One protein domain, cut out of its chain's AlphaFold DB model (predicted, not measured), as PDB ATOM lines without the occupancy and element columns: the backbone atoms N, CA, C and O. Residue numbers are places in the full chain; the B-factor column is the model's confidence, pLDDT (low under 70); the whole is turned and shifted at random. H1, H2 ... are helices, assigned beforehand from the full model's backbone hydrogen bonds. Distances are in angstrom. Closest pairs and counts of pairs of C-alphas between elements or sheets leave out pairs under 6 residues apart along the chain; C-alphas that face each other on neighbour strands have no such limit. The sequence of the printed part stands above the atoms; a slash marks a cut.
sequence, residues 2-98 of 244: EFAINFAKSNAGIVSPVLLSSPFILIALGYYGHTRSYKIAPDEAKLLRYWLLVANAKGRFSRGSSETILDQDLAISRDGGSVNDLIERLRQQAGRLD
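AT A GLANCE: This is residues 2 to 98 of the 244 residues of an uncharacterized protein of Rhodoplanes sp. Z2-YC6860 (UniProt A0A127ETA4). Four helices, H2, H3, H4 and H5, form an up-and-down bundle, each running against the one before it in the chain, and H1 crosses one side of the bundle over H2 and H3. Round the bundle, H3 has H2 and H5 as its neighbours, and H4 closes the ring between H2 and H5. The 97 printed residues hold five named helices, in the order H1 to H5, and no named strand; the class is all helix. The whole is compact and rounded, with a radius of gyration of the C-alphas of 12.1 A and spans of 31 by 30 by 24 A.

HOW THE PARTS SIT: H3, residues 42 to 58, touches H5, residues 83 to 94, the same way at a shallow tilt of 15 degrees; their closest C-alphas, of Trp 51 and Ile 87, are 5.8 A apart. H3 and H2, residues 24 to 35, form a helical hairpin with a shallow tilt of 20 degrees; residues 52 to 56 of H3 alone touch H2, closest at the C-alphas of Ile 25 and Leu 52, 7.0 A. H2 touches H4, residues 66 to 78, the same way at 16 degrees, a shallow tilt, with the C-alphas of Tyr 32 and Ser 77 closest at 5.4 A. H4 and H5 form the other helical hairpin, with the C-alphas of Asp 73 and Leu 86 closest at 6.3 A. H1, residues 2 to 12, touches H2 at a steep tilt of 68 degrees, only just short of about perpendicular; the C-alphas of Ala 4 and Gly 30 are closest at 4.7 A. H1 is about perpendicular to H3, at 83 degrees, and touches its residues 49 to 53 alone, closest at the C-alphas of Ala 12 and Arg 49, 6.2 A. H2 and H5 are apart, as are H3 and H4. In all five helices every O i to N i+4 pair is within hydrogen-bond range.

IN THESE COORDINATES: H3 is the longest helix, 24.3 A from C-alpha 42 at (288.324, 372.602, 299.820) to C-alpha 58; H4 measures 18.1 A. H1 begins at C-alpha 2 (292.713, 386.004, 287.556), and H5 ends at C-alpha 94 (299.039, 359.580, 279.913).

THE WHOLE: The C-alphas of Pro 42 and Gly 64, the two farthest apart, are 32.4 A apart. The printed part has no cut; the link from H1 to H2 is long, and that from H4 to H5 is tight. No printed residue is under 70 in pLDDT.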
ATOM      1  N   GLU A   2     292.179 385.781 286.206       95.12
ATOM      2  CA  GLU A   2     292.713 386.004 287.556       95.12
ATOM      3  C   GLU A   2     292.605 384.780 288.469       95.12
ATOM      4  O   GLU A   2     293.603 384.397 289.071       95.12
ATOM      5  N   PHE A   3     291.447 384.103 288.492       96.69
ATOM      6  CA  PHE A   3     291.274 382.857 289.249       96.69
ATOM      7  C   PHE A   3     292.363 381.821 288.924       96.69
ATOM      8  O   PHE A   3     293.028 381.338 289.830       96.69
ATOM      9  N   ALA A   4     292.593 381.520 287.641       97.75
ATOM     10  CA  ALA A   4     293.562 380.507 287.221       97.75
ATOM     11  C   ALA A   4     294.998 380.868 287.621       97.75
ATOM     12  O   ALA A   4     295.737 380.016 288.105       97.75
ATOM     13  N   ILE A   5     295.381 382.137 287.445       97.12
ATOM     14  CA  ILE A   5     296.712 382.638 287.814       97.12
ATOM     15  C   ILE A   5     296.899 382.569 289.334       97.12
ATOM     16  O   ILE A   5     297.917 382.068 289.809       97.12
ATOM     17  N   ASN A   6     295.905 383.026 290.100       97.44
ATOM     18  CA  ASN A   6     295.953 383.024 291.560       97.44
ATOM     19  C   ASN A   6     295.947 381.605 292.127       97.44
ATOM     20  O   ASN A   6     296.704 381.337 293.059       97.44
ATOM     21  N   PHE A   7     295.164 380.696 291.544       98.19
ATOM     22  CA  PHE A   7     295.134 379.288 291.922       98.19
ATOM     23  C   PHE A   7     296.474 378.609 291.620       98.19
ATOM     24  O   PHE A   7     297.074 377.996 292.499       98.19
ATOM     25  N   ALA A   8     297.016 378.782 290.408       97.75
ATOM     26  CA  ALA A   8     298.316 378.223 290.041       97.75
ATOM     27  C   ALA A   8     299.441 378.726 290.963       97.75
ATOM     28  O   ALA A   8     300.279 377.941 291.413       97.75
ATOM     29  N   LYS A   9     299.426 380.018 291.308       96.00
ATOM     30  CA  LYS A   9     300.406 380.633 292.207       96.00
ATOM     31  C   LYS A   9     300.257 380.161 293.655       96.00
ATOM     32  O   LYS A   9     301.245 379.750 294.254       96.00
ATOM     33  N   SER A  10     299.049 380.245 294.208       95.69
ATOM     34  CA  SER A  10     298.800 380.097 295.650       95.69
ATOM     35  C   SER A  10     298.615 378.644 296.067       95.69
ATOM     36  O   SER A  10     299.047 378.265 297.148       95.69
ATOM     37  N   ASN A  11     298.005 377.820 295.211       95.94
ATOM     38  CA  ASN A  11     297.736 376.418 295.518       95.94
ATOM     39  C   ASN A  11     298.844 375.496 294.998       95.94
ATOM     40  O   ASN A  11     299.088 374.459 295.602       95.94
ATOM     41  N   ALA A  12     299.521 375.848 293.900       96.00
ATOM     42  CA  ALA A  12     300.492 374.966 293.238       96.00
ATOM     43  C   ALA A  12     301.920 375.535 293.131       96.00
ATOM     44  O   ALA A  12     302.777 374.903 292.518       96.00
ATOM     45  N   GLY A  13     302.193 376.725 293.680       94.31
ATOM     46  CA  GLY A  13     303.533 377.331 293.663       94.31
ATOM     47  C   GLY A  13     304.032 377.761 292.275       94.31
ATOM     48  O   GLY A  13     305.198 378.139 292.116       94.31
ATOM     49  N   ILE A  14     303.167 377.741 291.255       95.69
ATOM     50  CA  ILE A  14     303.484 378.107 289.871       95.69
ATOM     51  C   ILE A  14     303.408 379.629 289.741       95.69
ATOM     52  O   ILE A  14     302.402 380.210 289.342       95.69
ATOM     53  N   VAL A  15     304.501 380.295 290.111       92.19
ATOM     54  CA  VAL A  15     304.587 381.766 290.160       92.19
ATOM     55  C   VAL A  15     304.945 382.426 288.822       92.19
ATOM     56  O   VAL A  15     304.969 383.650 288.735       92.19
ATOM     57  N   SER A  16     305.277 381.642 287.792       91.31
ATOM     58  CA  SER A  16     305.707 382.140 286.481       91.31
ATOM     59  C   SER A  16     305.288 381.184 285.358       91.31
ATOM     60  O   SER A  16     305.398 379.968 285.542       91.31
ATOM     61  N   PRO A  17     304.890 381.688 284.172       90.75
ATOM     62  CA  PRO A  17     304.539 380.850 283.026       90.75
ATOM     63  C   PRO A  17     305.643 379.893 282.564       90.75
ATOM     64  O   PRO A  17     305.336 378.854 281.989       90.75
ATOM     65  N   VAL A  18     306.926 380.177 282.833       91.19
ATOM     66  CA  VAL A  18     308.020 379.250 282.476       91.19
ATOM     67  C   VAL A  18     307.917 377.907 283.212       91.19
ATOM     68  O   VAL A  18     308.418 376.894 282.724       91.19
ATOM     69  N   LEU A  19     307.235 377.886 284.363       95.00
ATOM     70  CA  LEU A  19     306.993 376.686 285.166       95.00
ATOM     71  C   LEU A  19     305.796 375.862 284.658       95.00
ATOM     72  O   LEU A  19     305.601 374.735 285.111       95.00
ATOM     73  N   LEU A  20     305.034 376.386 283.690       95.50
ATOM     74  CA  LEU A  20     303.947 375.668 283.028       95.50
ATOM     75  C   LEU A  20     304.451 374.920 281.800       95.50
ATOM     76  O   LEU A  20     305.166 375.471 280.960       95.50
ATOM     77  N   SER A  21     304.040 373.668 281.641       95.94
ATOM     78  CA  SER A  21     304.274 372.873 280.438       95.94
ATOM     79  C   SER A  21     303.497 373.416 279.238       95.94
ATOM     80  O   SER A  21     303.986 373.312 278.116       95.94
ATOM     81  N   SER A  22     302.348 374.058 279.479       96.12
ATOM     82  CA  SER A  22     301.547 374.757 278.474       96.12
ATOM     83  C   SER A  22     300.674 375.852 279.105       96.12
ATOM     84  O   SER A  22     300.137 375.635 280.195       96.12
ATOM     85  N   PRO A  23     300.456 376.999 278.429       95.69
ATOM     86  CA  PRO A  23     299.498 378.012 278.879       95.69
ATOM     87  C   PRO A  23     298.043 377.512 278.890       95.69
ATOM     88  O   PRO A  23     297.226 378.061 279.624       95.69
ATOM     89  N   PHE A  24     297.711 376.455 278.139       97.81
ATOM     90  CA  PHE A  24     296.350 375.897 278.077       97.81
ATOM     91  C   PHE A  24     295.873 375.327 279.412       97.81
ATOM     92  O   PHE A  24     294.674 375.317 279.679       97.81
ATOM     93  N   ILE A  25     296.807 374.974 280.297       98.06
ATOM     94  CA  ILE A  25     296.511 374.641 281.690       98.06
ATOM     95  C   ILE A  25     295.743 375.784 282.368       98.06
ATOM     96  O   ILE A  25     294.736 375.546 283.029       98.06
ATOM     97  N   LEU A  26     296.179 377.036 282.184       98.12
ATOM     98  CA  LEU A  26     295.510 378.187 282.794       98.12
ATOM     99  C   LEU A  26     294.130 378.424 282.181       98.12
ATOM    100  O   LEU A  26     293.215 378.814 282.901       98.12
ATOM    101  N   ILE A  27     293.964 378.164 280.881       98.31
ATOM    102  CA  ILE A  27     292.667 378.290 280.204       98.31
ATOM    103  C   ILE A  27     291.674 377.283 280.789       98.31
ATOM    104  O   ILE A  27     290.602 377.690 281.235       98.31
ATOM    105  N   ALA A  28     292.061 376.007 280.875       98.31
ATOM    106  CA  ALA A  28     291.243 374.955 281.471       98.31
ATOM    107  C   ALA A  28     290.879 375.268 282.934       98.31
ATOM    108  O   ALA A  28     289.705 375.224 283.291       98.31
ATOM    109  N   LEU A  29     291.845 375.696 283.760       98.19
ATOM    110  CA  LEU A  29     291.585 376.118 285.146       98.19
ATOM    111  C   LEU A  29     290.610 377.293 285.235       98.19
ATOM    112  O   LEU A  29     289.726 377.319 286.091       98.19
ATOM    113  N   GLY A  30     290.792 378.302 284.384       98.38
ATOM    114  CA  GLY A  30     289.952 379.493 284.405       98.38
ATOM    115  C   GLY A  30     288.527 379.195 283.977       98.38
ATOM    116  O   GLY A  30     287.600 379.760 284.556       98.38
ATOM    117  N   TYR A  31     288.365 378.305 283.000       98.50
ATOM    118  CA  TYR A  31     287.061 377.849 282.550       98.50
ATOM    119  C   TYR A  31     286.383 376.963 283.598       98.50
ATOM    120  O   TYR A  31     285.234 377.227 283.933       98.50
ATOM    121  N   TYR A  32     287.101 376.013 284.207       98.50
ATOM    122  CA  TYR A  32     286.578 375.212 285.320       98.50
ATOM    123  C   TYR A  32     286.105 376.099 286.483       98.50
ATOM    124  O   TYR A  32     284.987 375.969 286.975       98.50
ATOM    125  N   GLY A  33     286.920 377.082 286.882       98.06
ATOM    126  CA  GLY A  33     286.519 378.063 287.889       98.06
ATOM    127  C   GLY A  33     285.275 378.854 287.475       98.06
ATOM    128  O   GLY A  33     284.383 379.067 288.292       98.06
ATOM    129  N   HIS A  34     285.178 379.253 286.204       98.19
ATOM    130  CA  HIS A  34     284.020 379.976 285.677       98.19
ATOM    131  C   HIS A  34     282.728 379.150 285.745       98.19
ATOM    132  O   HIS A  34     281.722 379.658 286.243       98.19
ATOM    133  N   THR A  35     282.750 377.871 285.348       97.62
ATOM    134  CA  THR A  35     281.563 376.992 285.417       97.62
ATOM    135  C   THR A  35     281.128 376.682 286.854       97.62
ATOM    136  O   THR A  35     280.012 376.221 287.079       97.62
ATOM    137  N   ARG A  36     281.973 376.990 287.848       97.25
ATOM    138  CA  ARG A  36     281.672 376.921 289.288       97.25
ATOM    139  C   ARG A  36     281.391 378.277 289.931       97.25
ATOM    140  O   ARG A  36     281.350 378.383 291.154       97.25
ATOM    141  N   SER A  37     281.222 379.342 289.143       97.38
ATOM    142  CA  SER A  37     281.079 380.715 289.662       97.38
ATOM    143  C   SER A  37     282.200 381.110 290.641       97.38
ATOM    144  O   SER A  37     281.974 381.861 291.589       97.38
ATOM    145  N   TYR A  38     283.401 380.561 290.433       97.06
ATOM    146  CA  TYR A  38     284.599 380.725 291.262       97.06
ATOM    147  C   TYR A  38     284.444 380.276 292.722       97.06
ATOM    148  O   TYR A  38     285.227 380.677 293.584       97.06
ATOM    149  N   LYS A  39     283.458 379.419 293.006       96.00
ATOM    150  CA  LYS A  39     283.228 378.805 294.316       96.00
ATOM    151  C   LYS A  39     283.679 377.351 294.258       96.00
ATOM    152  O   LYS A  39     282.940 376.498 293.787       96.00
ATOM    153  N   ILE A  40     284.901 377.095 294.719       96.50
ATOM    154  CA  ILE A  40     285.506 375.759 294.736       96.50
ATOM    155  C   ILE A  40     285.606 375.292 296.186       96.50
ATOM    156  O   ILE A  40     286.165 376.001 297.028       96.50
ATOM    157  N   ALA A  41     285.055 374.117 296.485       96.50
ATOM    158  CA  ALA A  41     285.131 373.535 297.823       96.50
ATOM    159  C   ALA A  41     286.571 373.092 298.158       96.50
ATOM    160  O   ALA A  41     287.342 372.800 297.242       96.50
ATOM    161  N   PRO A  42     286.963 372.989 299.444       96.12
ATOM    162  CA  PRO A  42     288.324 372.602 299.820       96.12
ATOM    163  C   PRO A  42     288.811 371.289 299.193       96.12
ATOM    164  O   PRO A  42     289.935 371.238 298.700       96.12
ATOM    165  N   ASP A  43     287.978 370.248 299.157       95.69
ATOM    166  CA  ASP A  43     288.373 368.954 298.583       95.69
ATOM    167  C   ASP A  43     288.442 369.001 297.050       95.69
ATOM    168  O   ASP A  43     289.388 368.493 296.450       95.69
ATOM    169  N   GLU A  44     287.531 369.735 296.406       97.12
ATOM    170  CA  GLU A  44     287.595 370.002 294.965       97.12
ATOM    171  C   GLU A  44     288.860 370.797 294.596       97.12
ATOM    172  O   GLU A  44     289.506 370.510 293.591       97.12
ATOM    173  N   ALA A  45     289.278 371.750 295.436       97.69
ATOM    174  CA  ALA A  45     290.514 372.504 295.248       97.69
ATOM    175  C   ALA A  45     291.764 371.619 295.388       97.69
ATOM    176  O   ALA A  45     292.729 371.818 294.646       97.69
ATOM    177  N   LYS A  46     291.766 370.631 296.296       97.25
ATOM    178  CA  LYS A  46     292.864 369.650 296.403       97.25
ATOM    179  C   LYS A  46     292.974 368.812 295.131       97.25
ATOM    180  O   LYS A  46     294.064 368.725 294.565       97.25
ATOM    181  N   LEU A  47     291.853 368.290 294.632       98.19
ATOM    182  CA  LEU A  47     291.816 367.542 293.372       98.19
ATOM    183  C   LEU A  47     292.240 368.415 292.187       98.19
ATOM    184  O   LEU A  47     292.999 367.971 291.329       98.19
ATOM    185  N   LEU A  48     291.803 369.678 292.141       98.38
ATOM    186  CA  LEU A  48     292.145 370.594 291.051       98.38
ATOM    187  C   LEU A  48     293.634 370.948 291.067       98.38
ATOM    188  O   LEU A  48     294.262 371.045 290.010       98.38
ATOM    189  N   ARG A  49     294.224 371.082 292.262       98.25
ATOM    190  CA  ARG A  49     295.674 371.213 292.443       98.25
ATOM    191  C   ARG A  49     296.398 369.958 291.960       98.25
ATOM    192  O   ARG A  49     297.377 370.094 291.230       98.25
ATOM    193  N   TYR A  50     295.931 368.765 292.335       98.50
ATOM    194  CA  TYR A  50     296.505 367.505 291.858       98.50
ATOM    195  C   TYR A  50     296.470 367.434 290.325       98.50
ATOM    196  O   TYR A  50     297.516 367.284 289.689       98.50
ATOM    197  N   TRP A  51     295.298 367.652 289.719       98.56
ATOM    198  CA  TRP A  51     295.130 367.660 288.266       98.56
ATOM    199  C   TRP A  51     296.080 368.649 287.588       98.56
ATOM    200  O   TRP A  51     296.783 368.276 286.650       98.56
ATOM    201  N   LEU A  52     296.169 369.883 288.096       98.62
ATOM    202  CA  LEU A  52     297.089 370.910 287.605       98.62
ATOM    203  C   LEU A  52     298.538 370.411 287.593       98.62
ATOM    204  O   LEU A  52     299.226 370.514 286.574       98.62
ATOM    205  N   LEU A  53     299.012 369.870 288.715       98.56
ATOM    206  CA  LEU A  53     300.397 369.436 288.852       98.56
ATOM    207  C   LEU A  53     300.717 368.226 287.967       98.56
ATOM    208  O   LEU A  53     301.765 368.211 287.318       98.56
ATOM    209  N   VAL A  54     299.813 367.249 287.866       98.38
ATOM    210  CA  VAL A  54     300.021 366.071 287.010       98.38
ATOM    211  C   VAL A  54     299.899 366.427 285.529       98.38
ATOM    212  O   VAL A  54     300.734 365.998 284.729       98.38
ATOM    213  N   ALA A  55     298.940 367.275 285.145       98.12
ATOM    214  CA  ALA A  55     298.833 367.794 283.782       98.12
ATOM    215  C   ALA A  55     300.107 368.555 283.384       98.12
ATOM    216  O   ALA A  55     300.591 368.432 282.250       98.12
ATOM    217  N   ASN A  56     300.697 369.287 284.337       98.06
ATOM    218  CA  ASN A  56     301.988 369.932 284.162       98.06
ATOM    219  C   ASN A  56     303.112 368.907 283.967       98.06
ATOM    220  O   ASN A  56     303.823 368.993 282.970       98.06
ATOM    221  N   ALA A  57     303.239 367.916 284.853       97.88
ATOM    222  CA  ALA A  57     304.304 366.910 284.830       97.88
ATOM    223  C   ALA A  57     304.281 366.032 283.571       97.88
ATOM    224  O   ALA A  57     305.312 365.836 282.923       97.88
ATOM    225  N   LYS A  58     303.093 365.549 283.190       97.00
ATOM    226  CA  LYS A  58     302.885 364.668 282.031       97.00
ATOM    227  C   LYS A  58     302.836 365.430 280.702       97.00
ATOM    228  O   LYS A  58     302.911 364.813 279.640       97.00
ATOM    229  N   GLY A  59     302.765 366.764 280.741       96.81
ATOM    230  CA  GLY A  59     302.686 367.602 279.547       96.81
ATOM    231  C   GLY A  59     301.379 367.389 278.786       96.81
ATOM    232  O   GLY A  59     301.414 367.155 277.578       96.81
ATOM    233  N   ARG A  60     300.240 367.459 279.496       96.44
ATOM    234  CA  ARG A  60     298.867 367.220 278.997       96.44
ATOM    235  C   ARG A  60     298.626 367.816 277.607       96.44
ATOM    236  O   ARG A  60     298.197 367.117 276.694       96.44
ATOM    237  N   PHE A  61     299.001 369.080 277.429       96.75
ATOM    238  CA  PHE A  61     298.795 369.843 276.194       96.75
ATOM    239  C   PHE A  61     300.023 369.886 275.270       96.75
ATOM    240  O   PHE A  61     300.054 370.687 274.342       96.75
ATOM    241  N   SER A  62     301.062 369.090 275.530       90.12
ATOM    242  CA  SER A  62     302.302 369.077 274.737       90.12
ATOM    243  C   SER A  62     302.361 367.933 273.720       90.12
ATOM    244  O   SER A  62     303.268 367.907 272.891       90.12
ATOM    245  N   ARG A  63     301.446 366.960 273.800       79.19
ATOM    246  CA  ARG A  63     301.400 365.786 272.918       79.19
ATOM    247  C   ARG A  63     300.087 365.778 272.144       79.19
ATOM    248  O   ARG A  63     299.037 365.664 272.762       79.19
ATOM    249  N   GLY A  64     300.156 365.828 270.816       83.06
ATOM    250  CA  GLY A  64     298.975 365.856 269.946       83.06
ATOM    251  C   GLY A  64     298.422 367.265 269.724       83.06
ATOM    252  O   GLY A  64     299.109 368.254 269.975       83.06
ATOM    253  N   SER A  65     297.185 367.348 269.230       92.50
ATOM    254  CA  SER A  65     296.495 368.622 269.006       92.50
ATOM    255  C   SER A  65     296.115 369.255 270.344       92.50
ATOM    256  O   SER A  65     295.165 368.825 271.001       92.50
ATOM    257  N   SER A  66     296.883 370.262 270.761       94.38
ATOM    258  CA  SER A  66     296.685 370.962 272.029       94.38
ATOM    259  C   SER A  66     295.296 371.601 272.130       94.38
ATOM    260  O   SER A  66     294.724 371.601 273.215       94.38
ATOM    261  N   GLU A  67     294.747 372.103 271.019       96.44
ATOM    262  CA  GLU A  67     293.400 372.691 270.950       96.44
ATOM    263  C   GLU A  67     292.323 371.623 271.143       96.44
ATOM    264  O   GLU A  67     291.497 371.745 272.037       96.44
ATOM    265  N   THR A  68     292.405 370.503 270.417       96.44
ATOM    266  CA  THR A  68     291.459 369.385 270.581       96.44
ATOM    267  C   THR A  68     291.492 368.814 271.996       96.44
ATOM    268  O   THR A  68     290.472 368.400 272.542       96.44
ATOM    269  N   ILE A  69     292.678 368.759 272.600       96.88
ATOM    270  CA  ILE A  69     292.849 368.322 273.982       96.88
ATOM    271  C   ILE A  69     292.207 369.319 274.955       96.88
ATOM    272  O   ILE A  69     291.526 368.896 275.886       96.88
ATOM    273  N   LEU A  70     292.403 370.619 274.737       98.12
ATOM    274  CA  LEU A  70     291.765 371.665 275.526       98.12
ATOM    275  C   LEU A  70     290.243 371.597 275.407       98.12
ATOM    276  O   LEU A  70     289.576 371.578 276.435       98.12
ATOM    277  N   ASP A  71     289.701 371.455 274.200       97.94
ATOM    278  CA  ASP A  71     288.258 371.346 273.971       97.94
ATOM    279  C   ASP A  71     287.622 370.189 274.753       97.94
ATOM    280  O   ASP A  71     286.509 370.326 275.255       97.94
ATOM    281  N   GLN A  72     288.334 369.070 274.922       96.44
ATOM    282  CA  GLN A  72     287.867 367.952 275.748       96.44
ATOM    283  C   GLN A  72     287.745 368.340 277.226       96.44
ATOM    284  O   GLN A  72     286.721 368.062 277.849       96.44
ATOM    285  N   ASP A  73     288.768 368.993 277.783       97.88
ATOM    286  CA  ASP A  73     288.776 369.411 279.191       97.88
ATOM    287  C   ASP A  73     287.732 370.522 279.441       97.88
ATOM    288  O   ASP A  73     287.053 370.550 280.476       97.88
ATOM    289  N   LEU A  74     287.540 371.416 278.463       98.50
ATOM    290  CA  LEU A  74     286.492 372.437 278.495       98.50
ATOM    291  C   LEU A  74     285.093 371.814 278.417       98.50
ATOM    292  O   LEU A  74     284.218 372.216 279.180       98.50
ATOM    293  N   ALA A  75     284.874 370.816 277.557       98.50
ATOM    294  CA  ALA A  75     283.587 370.128 277.446       98.50
ATOM    295  C   ALA A  75     283.182 369.451 278.764       98.50
ATOM    296  O   ALA A  75     282.062 369.660 279.222       98.50
ATOM    297  N   ILE A  76     284.109 368.748 279.431       98.25
ATOM    298  CA  ILE A  76     283.871 368.156 280.763       98.25
ATOM    299  C   ILE A  76     283.378 369.226 281.742       98.25
ATOM    300  O   ILE A  76     282.368 369.048 282.420       98.25
ATOM    301  N   SER A  77     284.063 370.368 281.778       97.19
ATOM    302  CA  SER A  77     283.730 371.469 282.686       97.19
ATOM    303  C   SER A  77     282.370 372.102 282.371       97.19
ATOM    304  O   SER A  77     281.626 372.450 283.292       97.19
ATOM    305  N   ARG A  78     282.060 372.271 281.077       97.94
ATOM    306  CA  ARG A  78     280.805 372.841 280.561       97.94
ATOM    307  C   ARG A  78     279.612 371.959 280.906       97.94
ATOM    308  O   ARG A  78     278.579 372.472 281.321       97.94
ATOM    309  N   ASP A  79     279.781 370.650 280.763       97.88
ATOM    310  CA  ASP A  79     278.714 369.662 280.916       97.88
ATOM    311  C   ASP A  79     278.501 369.260 282.392       97.88
ATOM    312  O   ASP A  79     277.759 368.331 282.696       97.88
ATOM    313  N   GLY A  80     279.129 369.983 283.331       96.25
ATOM    314  CA  GLY A  80     278.957 369.789 284.772       96.25
ATOM    315  C   GLY A  80     279.854 368.714 285.390       96.25
ATOM    316  O   GLY A  80     279.721 368.442 286.581       96.25
ATOM    317  N   GLY A  81     280.791 368.144 284.627       97.50
ATOM    318  CA  GLY A  81     281.746 367.144 285.104       97.50
ATOM    319  C   GLY A  81     282.661 367.669 286.211       97.50
ATOM    320  O   GLY A  81     282.939 368.867 286.305       97.50
ATOM    321  N   SER A  82     283.105 366.763 287.072       97.31
ATOM    322  CA  SER A  82     283.959 367.012 288.232       97.31
ATOM    323  C   SER A  82     285.446 367.070 287.868       97.31
ATOM    324  O   SER A  82     285.861 366.722 286.762       97.31
ATOM    325  N   VAL A  83     286.294 367.441 288.833       98.06
ATOM    326  CA  VAL A  83     287.751 367.324 288.658       98.06
ATOM    327  C   VAL A  83     288.192 365.868 288.460       98.06
ATOM    328  O   VAL A  83     289.151 365.621 287.734       98.06
ATOM    329  N   ASN A  84     287.487 364.892 289.042       98.00
ATOM    330  CA  ASN A  84     287.801 363.476 288.833       98.00
ATOM    331  C   ASN A  84     287.649 363.071 287.364       98.00
ATOM    332  O   ASN A  84     288.473 362.313 286.859       98.00
ATOM    333  N   ASP A  85     286.681 363.647 286.650       98.25
ATOM    334  CA  ASP A  85     286.513 363.413 285.213       98.25
ATOM    335  C   ASP A  85     287.696 363.983 284.410       98.25
ATOM    336  O   ASP A  85     288.188 363.347 283.475       98.25
ATOM    337  N   LEU A  86     288.230 365.143 284.815       98.31
ATOM    338  CA  LEU A  86     289.453 365.713 284.233       98.31
ATOM    339  C   LEU A  86     290.693 364.849 284.519       98.31
ATOM    340  O   LEU A  86     291.559 364.692 283.652       98.31
ATOM    341  N   ILE A  87     290.795 364.289 285.728       98.25
ATOM    342  CA  ILE A  87     291.880 363.379 286.129       98.25
ATOM    343  C   ILE A  87     291.801 362.076 285.336       98.25
ATOM    344  O   ILE A  87     292.821 361.611 284.825       98.25
ATOM    345  N   GLU A  88     290.609 361.510 285.177       97.75
ATOM    346  CA  GLU A  88     290.410 360.297 284.390       97.75
ATOM    347  C   GLU A  88     290.724 360.545 282.913       97.75
ATOM    348  O   GLU A  88     291.416 359.750 282.274       97.75
ATOM    349  N   ARG A  89     290.345 361.708 282.373       96.38
ATOM    350  CA  ARG A  89     290.719 362.076 281.005       96.38
ATOM    351  C   ARG A  89     292.231 362.191 280.821       96.38
ATOM    352  O   ARG A  89     292.776 361.733 279.813       96.38
ATOM    353  N   LEU A  90     292.919 362.774 281.800       96.69
ATOM    354  CA  LEU A  90     294.377 362.835 281.826       96.69
ATOM    355  C   LEU A  90     294.993 361.428 281.900       96.69
ATOM    356  O   LEU A  90     295.948 361.153 281.171       96.69
ATOM    357  N   ARG A  91     294.427 360.524 282.710       96.69
ATOM    358  CA  ARG A  91     294.849 359.117 282.828       96.69
ATOM    359  C   ARG A  91     294.695 358.362 281.512       96.69
ATOM    360  O   ARG A  91     295.626 357.685 281.094       96.69
ATOM    361  N   GLN A  92     293.586 358.545 280.800       95.88
ATOM    362  CA  GLN A  92     293.369 357.930 279.485       95.88
ATOM    363  C   GLN A  92     294.435 358.335 278.457       95.88
ATOM    364  O   GLN A  92     294.823 357.527 277.618       95.88
ATOM    365  N   GLN A  93     294.934 359.575 278.520       94.56
ATOM    366  CA  GLN A  93     295.992 360.040 277.620       94.56
ATOM    367  C   GLN A  93     297.392 359.608 278.081       94.56
ATOM    368  O   GLN A  93     298.226 359.227 277.258       94.56
ATOM    369  N   ALA A  94     297.692 359.758 279.371       93.25
ATOM    370  CA  ALA A  94     299.039 359.580 279.913       93.25
ATOM    371  C   ALA A  94     299.340 358.133 280.332       93.25
ATOM    372  O   ALA A  94     300.508 357.777 280.491       93.25
ATOM    373  N   GLY A  95     298.310 357.305 280.513       94.56
ATOM    374  CA  GLY A  95     298.403 356.028 281.201       94.56
ATOM    375  C   GLY A  95     298.586 356.250 282.701       94.56
ATOM    376  O   GLY A  95     297.711 356.784 283.383       94.56
ATOM    377  N   ARG A  96     299.741 355.841 283.227       94.00
ATOM    378  CA  ARG A  96     300.095 356.043 284.635       94.00
ATOM    379  C   ARG A  96     300.269 357.529 284.957       94.00
ATOM    380  O   ARG A  96     300.893 358.272 284.196       94.00
ATOM    381  N   LEU A  97     299.729 357.952 286.100       96.44
ATOM    382  CA  LEU A  97     299.820 359.340 286.564       96.44
ATOM    383  C   LEU A  97     301.038 359.587 287.459       96.44
ATOM    384  O   LEU A  97     301.578 360.692 287.438       96.44
ATOM    385  N   ASP A  98     301.510 358.560 288.168       96.06
ATOM    386  CA  ASP A  98     302.782 358.592 288.881       96.06
ATOM    387  C   ASP A  98     303.956 358.659 287.897       96.06
ATOM    388  O   ASP A  98     303.879 358.187 286.760       96.06
TER     389      ASP A  98